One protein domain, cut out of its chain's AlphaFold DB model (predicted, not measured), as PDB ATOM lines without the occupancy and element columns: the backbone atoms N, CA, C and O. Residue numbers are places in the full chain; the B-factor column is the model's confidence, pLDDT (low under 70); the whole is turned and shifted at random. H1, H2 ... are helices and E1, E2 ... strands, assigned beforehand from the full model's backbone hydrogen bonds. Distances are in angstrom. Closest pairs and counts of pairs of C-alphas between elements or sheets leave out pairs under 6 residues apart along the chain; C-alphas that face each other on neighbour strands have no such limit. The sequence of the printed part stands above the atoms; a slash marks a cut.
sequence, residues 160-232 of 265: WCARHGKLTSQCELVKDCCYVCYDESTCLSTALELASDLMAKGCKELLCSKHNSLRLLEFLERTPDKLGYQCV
ATOM      1  N   TRP A 160      55.247  -8.337 -23.932       88.45
ATOM      2  CA  TRP A 160      53.816  -8.462 -24.179       88.45
ATOM      3  C   TRP A 160      53.078  -8.679 -22.859       88.45
ATOM      4  O   TRP A 160      53.319  -9.668 -22.169       88.45
ATOM      5  N   CYS A 161      52.158  -7.779 -22.533       91.59
ATOM      6  CA  CYS A 161      51.172  -7.980 -21.487       91.59
ATOM      7  C   CYS A 161      50.204  -9.081 -21.931       91.59
ATOM      8  O   CYS A 161      49.442  -8.895 -22.877       91.59
ATOM      9  N   ALA A 162      50.202 -10.212 -21.238       90.39
ATOM     10  CA  ALA A 162      49.363 -11.360 -21.538       90.39
ATOM     11  C   ALA A 162      47.869 -11.056 -21.372       90.39
ATOM     12  O   ALA A 162      47.054 -11.686 -22.031       90.39
ATOM     13  N   ARG A 163      47.485 -10.085 -20.536       88.19
ATOM     14  CA  ARG A 163      46.072  -9.724 -20.333       88.19
ATOM     15  C   ARG A 163      45.496  -8.881 -21.474       88.19
ATOM     16  O   ARG A 163      44.344  -9.064 -21.847       88.19
ATOM     17  N   HIS A 164      46.306  -7.981 -22.030       90.24
ATOM     18  CA  HIS A 164      45.854  -6.970 -22.994       90.24
ATOM     19  C   HIS A 164      46.503  -7.101 -24.377       90.24
ATOM     20  O   HIS A 164      46.186  -6.324 -25.269       90.24
ATOM     21  N   GLY A 165      47.443  -8.029 -24.563       86.89
ATOM     22  CA  GLY A 165      48.179  -8.181 -25.815       86.89
ATOM     23  C   GLY A 165      48.900  -6.904 -26.226       86.89
ATOM     24  O   GLY A 165      48.832  -6.512 -27.377       86.89
ATOM     25  N   LYS A 166      49.569  -6.215 -25.294       89.62
ATOM     26  CA  LYS A 166      50.285  -4.965 -25.601       89.62
ATOM     27  C   LYS A 166      51.725  -4.989 -25.180       89.62
ATOM     28  O   LYS A 166      52.058  -5.509 -24.122       89.62
ATOM     29  N   LEU A 167      52.560  -4.372 -26.001       88.34
ATOM     30  CA  LEU A 167      53.983  -4.271 -25.760       88.34
ATOM     31  C   LEU A 167      54.261  -3.098 -24.803       88.34
ATOM     32  O   LEU A 167      54.221  -1.940 -25.212       88.34
ATOM     33  N   THR A 168      54.532  -3.387 -23.530       88.85
ATOM     34  CA  THR A 168      54.809  -2.375 -22.494       88.85
ATOM     35  C   THR A 168      56.065  -2.728 -21.692       88.85
ATOM     36  O   THR A 168      56.444  -3.896 -21.578       88.85
ATOM     37  N   SER A 169      56.755  -1.711 -21.175       87.37
ATOM     38  CA  SER A 169      57.863  -1.872 -20.222       87.37
ATOM     39  C   SER A 169      57.370  -2.043 -18.780       87.37
ATOM     40  O   SER A 169      58.120  -2.513 -17.929       87.37
ATOM     41  N   GLN A 170      56.101  -1.723 -18.505       88.51
ATOM     42  CA  GLN A 170      55.501  -1.763 -17.169       88.51
ATOM     43  C   GLN A 170      54.702  -3.053 -16.936       88.51
ATOM     44  O   GLN A 170      53.500  -3.013 -16.671       88.51
ATOM     45  N   CYS A 171      55.369  -4.203 -17.041       89.37
ATOM     46  CA  CYS A 171      54.790  -5.503 -16.697       89.37
ATOM     47  C   CYS A 171      55.495  -6.154 -15.502       89.37
ATOM     48  O   CYS A 171      56.713  -6.050 -15.356       89.37
ATOM     49  N   GLU A 172      54.744  -6.925 -14.719       91.85
ATOM     50  CA  GLU A 172      55.252  -7.898 -13.753       91.85
ATOM     51  C   GLU A 172      55.095  -9.333 -14.258       91.85
ATOM     52  O   GLU A 172      54.166  -9.655 -14.997       91.85
ATOM     53  N   LEU A 173      56.017 -10.214 -13.865       90.06
ATOM     54  CA  LEU A 173      55.938 -11.641 -14.163       90.06
ATOM     55  C   LEU A 173      54.998 -12.327 -13.159       90.06
ATOM     56  O   LEU A 173      55.341 -12.503 -11.991       90.06
ATOM     57  N   VAL A 174      53.835 -12.767 -13.627       86.44
ATOM     58  CA  VAL A 174      52.823 -13.472 -12.838       86.44
ATOM     59  C   VAL A 174      53.009 -14.986 -12.992       86.44
ATOM     60  O   VAL A 174      53.076 -15.513 -14.106       86.44
ATOM     61  N   LYS A 175      53.077 -15.701 -11.857       82.95
ATOM     62  CA  LYS A 175      53.166 -17.178 -11.771       82.95
ATOM     63  C   LYS A 175      54.309 -17.801 -12.597       82.95
ATOM     64  O   LYS A 175      54.165 -18.912 -13.101       82.95
ATOM     65  N   ASP A 176      55.421 -17.084 -12.759       81.95
ATOM     66  CA  ASP A 176      56.587 -17.506 -13.552       81.95
ATOM     67  C   ASP A 176      56.294 -17.825 -15.038       81.95
ATOM     68  O   ASP A 176      57.153 -18.387 -15.721       81.95
ATOM     69  N   CYS A 177      55.111 -17.476 -15.565       83.09
ATOM     70  CA  CYS A 177      54.683 -17.901 -16.903       83.09
ATOM     71  C   CYS A 177      54.294 -16.760 -17.848       83.09
ATOM     72  O   CYS A 177      54.448 -16.912 -19.058       83.09
ATOM     73  N   CYS A 178      53.819 -15.621 -17.342       86.84
ATOM     74  CA  CYS A 178      53.357 -14.528 -18.196       86.84
ATOM     75  C   CYS A 178      53.611 -13.153 -17.591       86.84
ATOM     76  O   CYS A 178      53.683 -13.003 -16.377       86.84
ATOM     77  N   TYR A 179      53.745 -12.150 -18.452       89.59
ATOM     78  CA  TYR A 179      53.908 -10.758 -18.049       89.59
ATOM     79  C   TYR A 179      52.545 -10.067 -18.060       89.59
ATOM     80  O   TYR A 179      51.823 -10.182 -19.044       89.59
ATOM     81  N   VAL A 180      52.168  -9.363 -16.996       90.29
ATOM     82  CA  VAL A 180      50.903  -8.617 -16.894       90.29
ATOM     83  C   VAL A 180      51.218  -7.188 -16.472       90.29
ATOM     84  O   VAL A 180      52.122  -6.972 -15.675       90.29
ATOM     85  N   CYS A 181      50.519  -6.203 -17.033       90.75
ATOM     86  CA  CYS A 181      50.730  -4.802 -16.674       90.75
ATOM     87  C   CYS A 181      50.398  -4.536 -15.200       90.75
ATOM     88  O   CYS A 181      49.391  -5.049 -14.713       90.75
ATOM     89  N   TYR A 182      51.211  -3.711 -14.531       88.45
ATOM     90  CA  TYR A 182      50.974  -3.304 -13.137       88.45
ATOM     91  C   TYR A 182      49.653  -2.557 -12.969       88.45
ATOM     92  O   TYR A 182      48.904  -2.807 -12.030       88.45
ATOM     93  N   ASP A 183      49.382  -1.650 -13.903       88.01
ATOM     94  CA  ASP A 183      48.155  -0.877 -13.956       88.01
ATOM     95  C   ASP A 183      47.443  -1.159 -15.280       88.01
ATOM     96  O   ASP A 183      48.019  -1.042 -16.370       88.01
ATOM     97  N   GLU A 184      46.175  -1.545 -15.176       85.62
ATOM     98  CA  GLU A 184      45.300  -1.763 -16.319       85.62
ATOM     99  C   GLU A 184      45.190  -0.495 -17.169       85.62
ATOM    100  O   GLU A 184      45.192  -0.599 -18.394       85.62
ATOM    101  N   SER A 185      45.214   0.694 -16.555       87.19
ATOM    102  CA  SER A 185      45.133   1.985 -17.250       87.19
ATOM    103  C   SER A 185      46.246   2.165 -18.290       87.19
ATOM    104  O   SER A 185      46.017   2.690 -19.382       87.19
ATOM    105  N   THR A 186      47.441   1.635 -18.008       83.21
ATOM    106  CA  THR A 186      48.610   1.777 -18.882       83.21
ATOM    107  C   THR A 186      48.394   1.030 -20.192       83.21
ATOM    108  O   THR A 186      48.662   1.557 -21.273       83.21
ATOM    109  N   CYS A 187      47.860  -0.190 -20.119       82.49
ATOM    110  CA  CYS A 187      47.540  -0.974 -21.304       82.49
ATOM    111  C   CYS A 187      46.203  -0.576 -21.931       82.49
ATOM    112  O   CYS A 187      46.091  -0.606 -23.150       82.49
ATOM    113  N   LEU A 188      45.194  -0.210 -21.148       82.13
ATOM    114  CA  LEU A 188      43.857   0.126 -21.646       82.13
ATOM    115  C   LEU A 188      43.755   1.553 -22.208       82.13
ATOM    116  O   LEU A 188      42.753   1.884 -22.831       82.13
ATOM    117  N   SER A 189      44.807   2.367 -22.078       76.37
ATOM    118  CA  SER A 189      44.922   3.695 -22.709       76.37
ATOM    119  C   SER A 189      44.770   3.679 -24.238       76.37
ATOM    120  O   SER A 189      44.424   4.685 -24.851       76.37
ATOM    121  N   THR A 190      45.020   2.532 -24.870       81.70
ATOM    122  CA  THR A 190      44.843   2.313 -26.310       81.70
ATOM    123  C   THR A 190      43.770   1.243 -26.547       81.70
ATOM    124  O   THR A 190      43.488   0.428 -25.668       81.70
ATOM    125  N   ALA A 191      43.168   1.174 -27.732       87.69
ATOM    126  CA  ALA A 191      42.247   0.076 -28.045       87.69
ATOM    127  C   ALA A 191      42.983  -1.280 -28.039       87.69
ATOM    128  O   ALA A 191      44.181  -1.339 -28.329       87.69
ATOM    129  N   LEU A 192      42.301  -2.367 -27.669       92.17
ATOM    130  CA  LEU A 192      42.854  -3.718 -27.810       92.17
ATOM    131  C   LEU A 192      42.934  -4.112 -29.287       92.17
ATOM    132  O   LEU A 192      41.976  -3.913 -30.042       92.17
ATOM    133  N   GLU A 193      44.068  -4.691 -29.674       91.99
ATOM    134  CA  GLU A 193      44.332  -5.137 -31.043       91.99
ATOM    135  C   GLU A 193      43.533  -6.403 -31.373       91.99
ATOM    136  O   GLU A 193      43.146  -7.171 -30.486       91.99
ATOM    137  N   LEU A 194      43.251  -6.639 -32.654       91.97
ATOM    138  CA  LEU A 194      42.593  -7.878 -33.062       91.97
ATOM    139  C   LEU A 194      43.560  -9.057 -32.899       91.97
ATOM    140  O   LEU A 194      44.774  -8.907 -33.040       91.97
ATOM    141  N   ALA A 195      43.030 -10.252 -32.629       91.52
ATOM    142  CA  ALA A 195      43.853 -11.454 -32.467       91.52
ATOM    143  C   ALA A 195      44.728 -11.736 -33.708       91.52
ATOM    144  O   ALA A 195      45.868 -12.181 -33.570       91.52
ATOM    145  N   SER A 196      44.235 -11.406 -34.907       91.59
ATOM    146  CA  SER A 196      44.983 -11.465 -36.171       91.59
ATOM    147  C   SER A 196      46.230 -10.580 -36.168       91.59
ATOM    148  O   SER A 196      47.310 -11.024 -36.560       91.59
ATOM    149  N   ASP A 197      46.099  -9.347 -35.682       93.52
ATOM    150  CA  ASP A 197      47.177  -8.355 -35.680       93.52
ATOM    151  C   ASP A 197      48.253  -8.744 -34.663       93.52
ATOM    152  O   ASP A 197      49.452  -8.618 -34.917       93.52
ATOM    153  N   LEU A 198      47.827  -9.299 -33.529       93.00
ATOM    154  CA  LEU A 198      48.724  -9.807 -32.497       93.00
ATOM    155  C   LEU A 198      49.568 -10.988 -32.978       93.00
ATOM    156  O   LEU A 198      50.767 -11.033 -32.690       93.00
ATOM    157  N   MET A 199      48.975 -11.906 -33.748       92.06
ATOM    158  CA  MET A 199      49.718 -13.003 -34.373       92.06
ATOM    159  C   MET A 199      50.767 -12.481 -35.360       92.06
ATOM    160  O   MET A 199      51.904 -12.958 -35.345       92.06
ATOM    161  N   ALA A 200      50.434 -11.459 -36.157       93.63
ATOM    162  CA  ALA A 200      51.385 -10.819 -37.069       93.63
ATOM    163  C   ALA A 200      52.564 -10.162 -36.325       93.63
ATOM    164  O   ALA A 200      53.684 -10.126 -36.834       93.63
ATOM    165  N   LYS A 201      52.340  -9.704 -35.088       92.18
ATOM    166  CA  LYS A 201      53.376  -9.141 -34.207       92.18
ATOM    167  C   LYS A 201      54.137 -10.190 -33.383       92.18
ATOM    168  O   LYS A 201      54.975  -9.831 -32.555       92.18
ATOM    169  N   GLY A 202      53.864 -11.477 -33.598       90.21
ATOM    170  CA  GLY A 202      54.555 -12.586 -32.940       90.21
ATOM    171  C   GLY A 202      54.056 -12.906 -31.529       90.21
ATOM    172  O   GLY A 202      54.637 -13.765 -30.863       90.21
ATOM    173  N   CYS A 203      52.982 -12.268 -31.061       90.05
ATOM    174  CA  CYS A 203      52.284 -12.734 -29.869       90.05
ATOM    175  C   CYS A 203      51.602 -14.066 -30.220       90.05
ATOM    176  O   CYS A 203      50.959 -14.168 -31.256       90.05
ATOM    177  N   LYS A 204      51.795 -15.112 -29.410       91.63
ATOM    178  CA  LYS A 204      51.205 -16.445 -29.656       91.63
ATOM    179  C   LYS A 204      50.161 -16.821 -28.622       91.63
ATOM    180  O   LYS A 204      49.229 -17.560 -28.925       91.63
ATOM    181  N   GLU A 205      50.334 -16.316 -27.407       92.92
ATOM    182  CA  GLU A 205      49.538 -16.685 -26.252       92.92
ATOM    183  C   GLU A 205      49.109 -15.439 -25.487       92.92
ATOM    184  O   GLU A 205      49.905 -14.519 -25.296       92.92
ATOM    185  N   LEU A 206      47.865 -15.444 -25.017       93.56
ATOM    186  CA  LEU A 206      47.311 -14.444 -24.113       93.56
ATOM    187  C   LEU A 206      46.542 -15.110 -22.977       93.56
ATOM    188  O   LEU A 206      46.180 -16.284 -23.019       93.56
ATOM    189  N   LEU A 207      46.295 -14.334 -21.935       92.68
ATOM    190  CA  LEU A 207      45.551 -14.716 -20.756       92.68
ATOM    191  C   LEU A 207      44.054 -14.537 -21.021       92.68
ATOM    192  O   LEU A 207      43.585 -13.445 -21.330       92.68
ATOM    193  N   CYS A 208      43.286 -15.610 -20.856       93.20
ATOM    194  CA  CYS A 208      41.834 -15.535 -20.886       93.20
ATOM    195  C   CYS A 208      41.322 -14.754 -19.666       93.20
ATOM    196  O   CYS A 208      41.530 -15.191 -18.537       93.20
ATOM    197  N   SER A 209      40.598 -13.659 -19.883       92.07
ATOM    198  CA  SER A 209      39.966 -12.839 -18.836       92.07
ATOM    199  C   SER A 209      38.998 -13.635 -17.952       92.07
ATOM    200  O   SER A 209      39.045 -13.517 -16.732       92.07
ATOM    201  N   LYS A 210      38.182 -14.517 -18.546       90.93
ATOM    202  CA  LYS A 210      37.197 -15.340 -17.822       90.93
ATOM    203  C   LYS A 210      37.830 -16.413 -16.925       90.93
ATOM    204  O   LYS A 210      37.284 -16.737 -15.879       90.93
ATOM    205  N   HIS A 211      38.961 -16.986 -17.337       88.75
ATOM    206  CA  HIS A 211      39.530 -18.187 -16.704       88.75
ATOM    207  C   HIS A 211      40.926 -17.973 -16.103       88.75
ATOM    208  O   HIS A 211      41.481 -18.889 -15.501       88.75
ATOM    209  N   ASN A 212      41.511 -16.787 -16.292       88.53
ATOM    210  CA  ASN A 212      42.851 -16.410 -15.843       88.53
ATOM    211  C   ASN A 212      43.925 -17.465 -16.195       88.53
ATOM    212  O   ASN A 212      44.740 -17.878 -15.364       88.53
ATOM    213  N   SER A 213      43.868 -17.954 -17.436       89.16
ATOM    214  CA  SER A 213      44.694 -19.049 -17.958       89.16
ATOM    215  C   SER A 213      45.231 -18.688 -19.339       89.16
ATOM    216  O   SER A 213      44.501 -18.101 -20.143       89.16
ATOM    217  N   LEU A 214      46.498 -19.020 -19.610       91.06
ATOM    218  CA  LEU A 214      47.116 -18.795 -20.915       91.06
ATOM    219  C   LEU A 214      46.448 -19.665 -21.988       91.06
ATOM    220  O   LEU A 214      46.093 -20.830 -21.771       91.06
ATOM    221  N   ARG A 215      46.256 -19.066 -23.156       92.37
ATOM    222  CA  ARG A 215      45.613 -19.639 -24.334       92.37
ATOM    223  C   ARG A 215      46.362 -19.201 -25.570       92.37
ATOM    224  O   ARG A 215      46.809 -18.060 -25.631       92.37
ATOM    225  N   LEU A 216      46.404 -20.072 -26.572       93.37
ATOM    226  CA  LEU A 216      46.787 -19.658 -27.915       93.37
ATOM    227  C   LEU A 216      45.774 -18.632 -28.431       93.37
ATOM    228  O   LEU A 216      44.571 -18.773 -28.193       93.37
ATOM    229  N   LEU A 217      46.272 -17.609 -29.124       94.31
ATOM    230  CA  LEU A 217      45.456 -16.524 -29.677       94.31
ATOM    231  C   LEU A 217      44.312 -17.021 -30.566       94.31
ATOM    232  O   LEU A 217      43.247 -16.418 -30.567       94.31
ATOM    233  N   GLU A 218      44.505 -18.137 -31.270       94.85
ATOM    234  CA  GLU A 218      43.489 -18.759 -32.133       94.85
ATOM    235  C   GLU A 218      42.233 -19.236 -31.380       94.85
ATOM    236  O   GLU A 218      41.176 -19.397 -31.982       94.85
ATOM    237  N   PHE A 219      42.323 -19.433 -30.059       94.69
ATOM    238  CA  PHE A 219      41.199 -19.843 -29.208       94.69
ATOM    239  C   PHE A 219      40.646 -18.701 -28.358       94.69
ATOM    240  O   PHE A 219      39.899 -18.949 -27.405       94.69
ATOM    241  N   LEU A 220      41.035 -17.464 -28.658       94.79
ATOM    242  CA  LEU A 220      40.597 -16.281 -27.942       94.79
ATOM    243  C   LEU A 220      39.828 -15.333 -28.862       94.79
ATOM    244  O   LEU A 220      40.255 -15.027 -29.970       94.79
ATOM    245  N   GLU A 221      38.722 -14.807 -28.356       95.16
ATOM    246  CA  GLU A 221      37.971 -13.710 -28.960       95.16
ATOM    247  C   GLU A 221      38.030 -12.477 -28.058       95.16
ATOM    248  O   GLU A 221      38.228 -12.583 -26.845       95.16
ATOM    249  N   ARG A 222      37.868 -11.286 -28.636       95.10
ATOM    250  CA  ARG A 222      37.791 -10.055 -27.846       95.10
ATOM    251  C   ARG A 222      36.469 -10.033 -27.082       95.10
ATOM    252  O   ARG A 222      35.417 -10.275 -27.668       95.10
ATOM    253  N   THR A 223      36.521  -9.706 -25.796       94.51
ATOM    254  CA  THR A 223      35.322  -9.540 -24.970       94.51
ATOM    255  C   THR A 223      34.434  -8.407 -25.517       94.51
ATOM    256  O   THR A 223      34.942  -7.473 -26.154       94.51
ATOM    257  N   PRO A 224      33.105  -8.454 -25.303       94.00
ATOM    258  CA  PRO A 224      32.182  -7.448 -25.842       94.00
ATOM    259  C   PRO A 224      32.445  -6.035 -25.296       94.00
ATOM    260  O   PRO A 224      32.246  -5.053 -26.009       94.00
ATOM    261  N   ASP A 225      32.966  -5.933 -24.072       93.40
ATOM    262  CA  ASP A 225      33.413  -4.687 -23.434       93.40
ATOM    263  C   ASP A 225      34.730  -4.133 -24.020       93.40
ATOM    264  O   ASP A 225      35.098  -2.994 -23.746       93.40
ATOM    265  N   LYS A 226      35.427  -4.908 -24.866       92.67
ATOM    266  CA  LYS A 226      36.738  -4.589 -25.458       92.67
ATOM    267  C   LYS A 226      37.850  -4.383 -24.420       92.67
ATOM    268  O   LYS A 226      38.858  -3.759 -24.748       92.67
ATOM    269  N   LEU A 227      37.686  -4.918 -23.208       91.02
ATOM    270  CA  LEU A 227      38.661  -4.804 -22.117       91.02
ATOM    271  C   LEU A 227      39.587  -6.020 -21.995       91.02
ATOM    272  O   LEU A 227      40.597  -5.957 -21.296       91.02
ATOM    273  N   GLY A 228      39.316  -7.115 -22.709       93.27
ATOM    274  CA  GLY A 228      40.208  -8.265 -22.726       93.27
ATOM    275  C   GLY A 228      39.919  -9.275 -23.829       93.27
ATOM    276  O   GLY A 228      39.268  -8.994 -24.838       93.27
ATOM    277  N   TYR A 229      40.434 -10.481 -23.605       95.19
ATOM    278  CA  TYR A 229      40.242 -11.638 -24.471       95.19
ATOM    279  C   TYR A 229      39.609 -12.776 -23.669       95.19
ATOM    280  O   TYR A 229      39.979 -13.001 -22.516       95.19
ATOM    281  N   GLN A 230      38.653 -13.499 -24.241       94.76
ATOM    282  CA  GLN A 230      37.986 -14.644 -23.618       94.76
ATOM    283  C   GLN A 230      38.075 -15.885 -24.510       94.76
ATOM    284  O   GLN A 230      38.261 -15.769 -25.713       94.76
ATOM    285  N   CYS A 231      37.985 -17.080 -23.915       94.50
ATOM    286  CA  CYS A 231      37.980 -18.338 -24.668       94.50
ATOM    287  C   CYS A 231      36.766 -18.347 -25.624       94.50
ATOM    288  O   CYS A 231      35.653 -18.083 -25.168       94.50
ATOM    289  N   VAL A 232      36.978 -18.670 -26.906       94.85
ATOM    290  CA  VAL A 232      35.904 -18.829 -27.907       94.85
ATOM    291  C   VAL A 232      34.898 -19.878 -27.424       94.85
ATOM    292  O   VAL A 232      35.283 -20.899 -26.837       94.85
TER     293      VAL A 232
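What this domain is: This is residues 160 to 232 of the 265 residues of an uncharacterized protein of Trypanosoma brucei brucei (strain 927/4 GUTat10.1) (UniProt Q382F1). Two small lobes sit side by side, joined by the short link between helices H1 and H2: one lobe holds the hairpin E2 and E3 with E1 and the short helix H1, and the other holds two small hairpins, E4 with E5 and E6 with E7, packed together through E4 and E7, with H2 beside E6. E4 lies near the middle of the whole, and E3 is the strand of the first lobe near it. The printed part has 73 residues with two named helices and seven named strands in the order E1 E2 E3 H1 H2 E4 E5 E6 E7; each of the three sheets is one antiparallel pair. The class is mixed, helices and strands, with 36 residues, under half, in named elements. The whole is compact, with a radius of gyration of the C-alphas of 10.9 A, and rounded, spanning 27 by 26 by 23 A.

How they stand to each other: E4, residues 205 to 208, and E5, residues 213 to 216, form an antiparallel hairpin, with N 206 and O 215 2.9 A apart, within hydrogen-bond range. E6, residues 220 to 222, and E7, residues 229 to 231, form another, with N 230 and O 221 2.8 A apart. The closest C-alphas of E4 and E7, Cys 208 and Gln 230, are 4.8 A apart. H2, residues 195 to 200, comes closest to E6 at the C-alphas of Ala 195 and Glu 221, 7.2 A. E3, residues 178 to 181, is near E4, with 7 pairs of C-alphas within 10 A. E3 forms an antiparallel hairpin with E2, residues 171 to 174, with N 172 and O 180 2.8 A apart. E1, residues 166 to 168, pairs with no named strand, but residues 160 to 161 pair antiparallel with residues 166 to 167 of E1. H1, residues 184 to 188, comes closest to E1 at the C-alphas of Cys 187 and Lys 166, 6.5 A. H1 and H2 are apart. In H1 and H2 every O i to N i+4 pair is within hydrogen-bond range.

Where its parts are: E1 begins at C-alpha 166, (50.285, -4.965, -25.601). E3 and E5 are each 10.2 A from first to last C-alpha, E4 9.5 A, E2 9.1 A and H2 8.8 A. E7 ends at C-alpha 231, (37.980, -18.338, -24.668).

The domain as a whole: The two C-alphas farthest apart, those of Asp 176 and Pro 224, are 29.1 A apart. The printed part has no cut. No link is long; those from H1 to H2 and from E6 to E7 are short, and the others are tight. The mean pLDDT of the printed part is 90.2, and no printed residue is under 70.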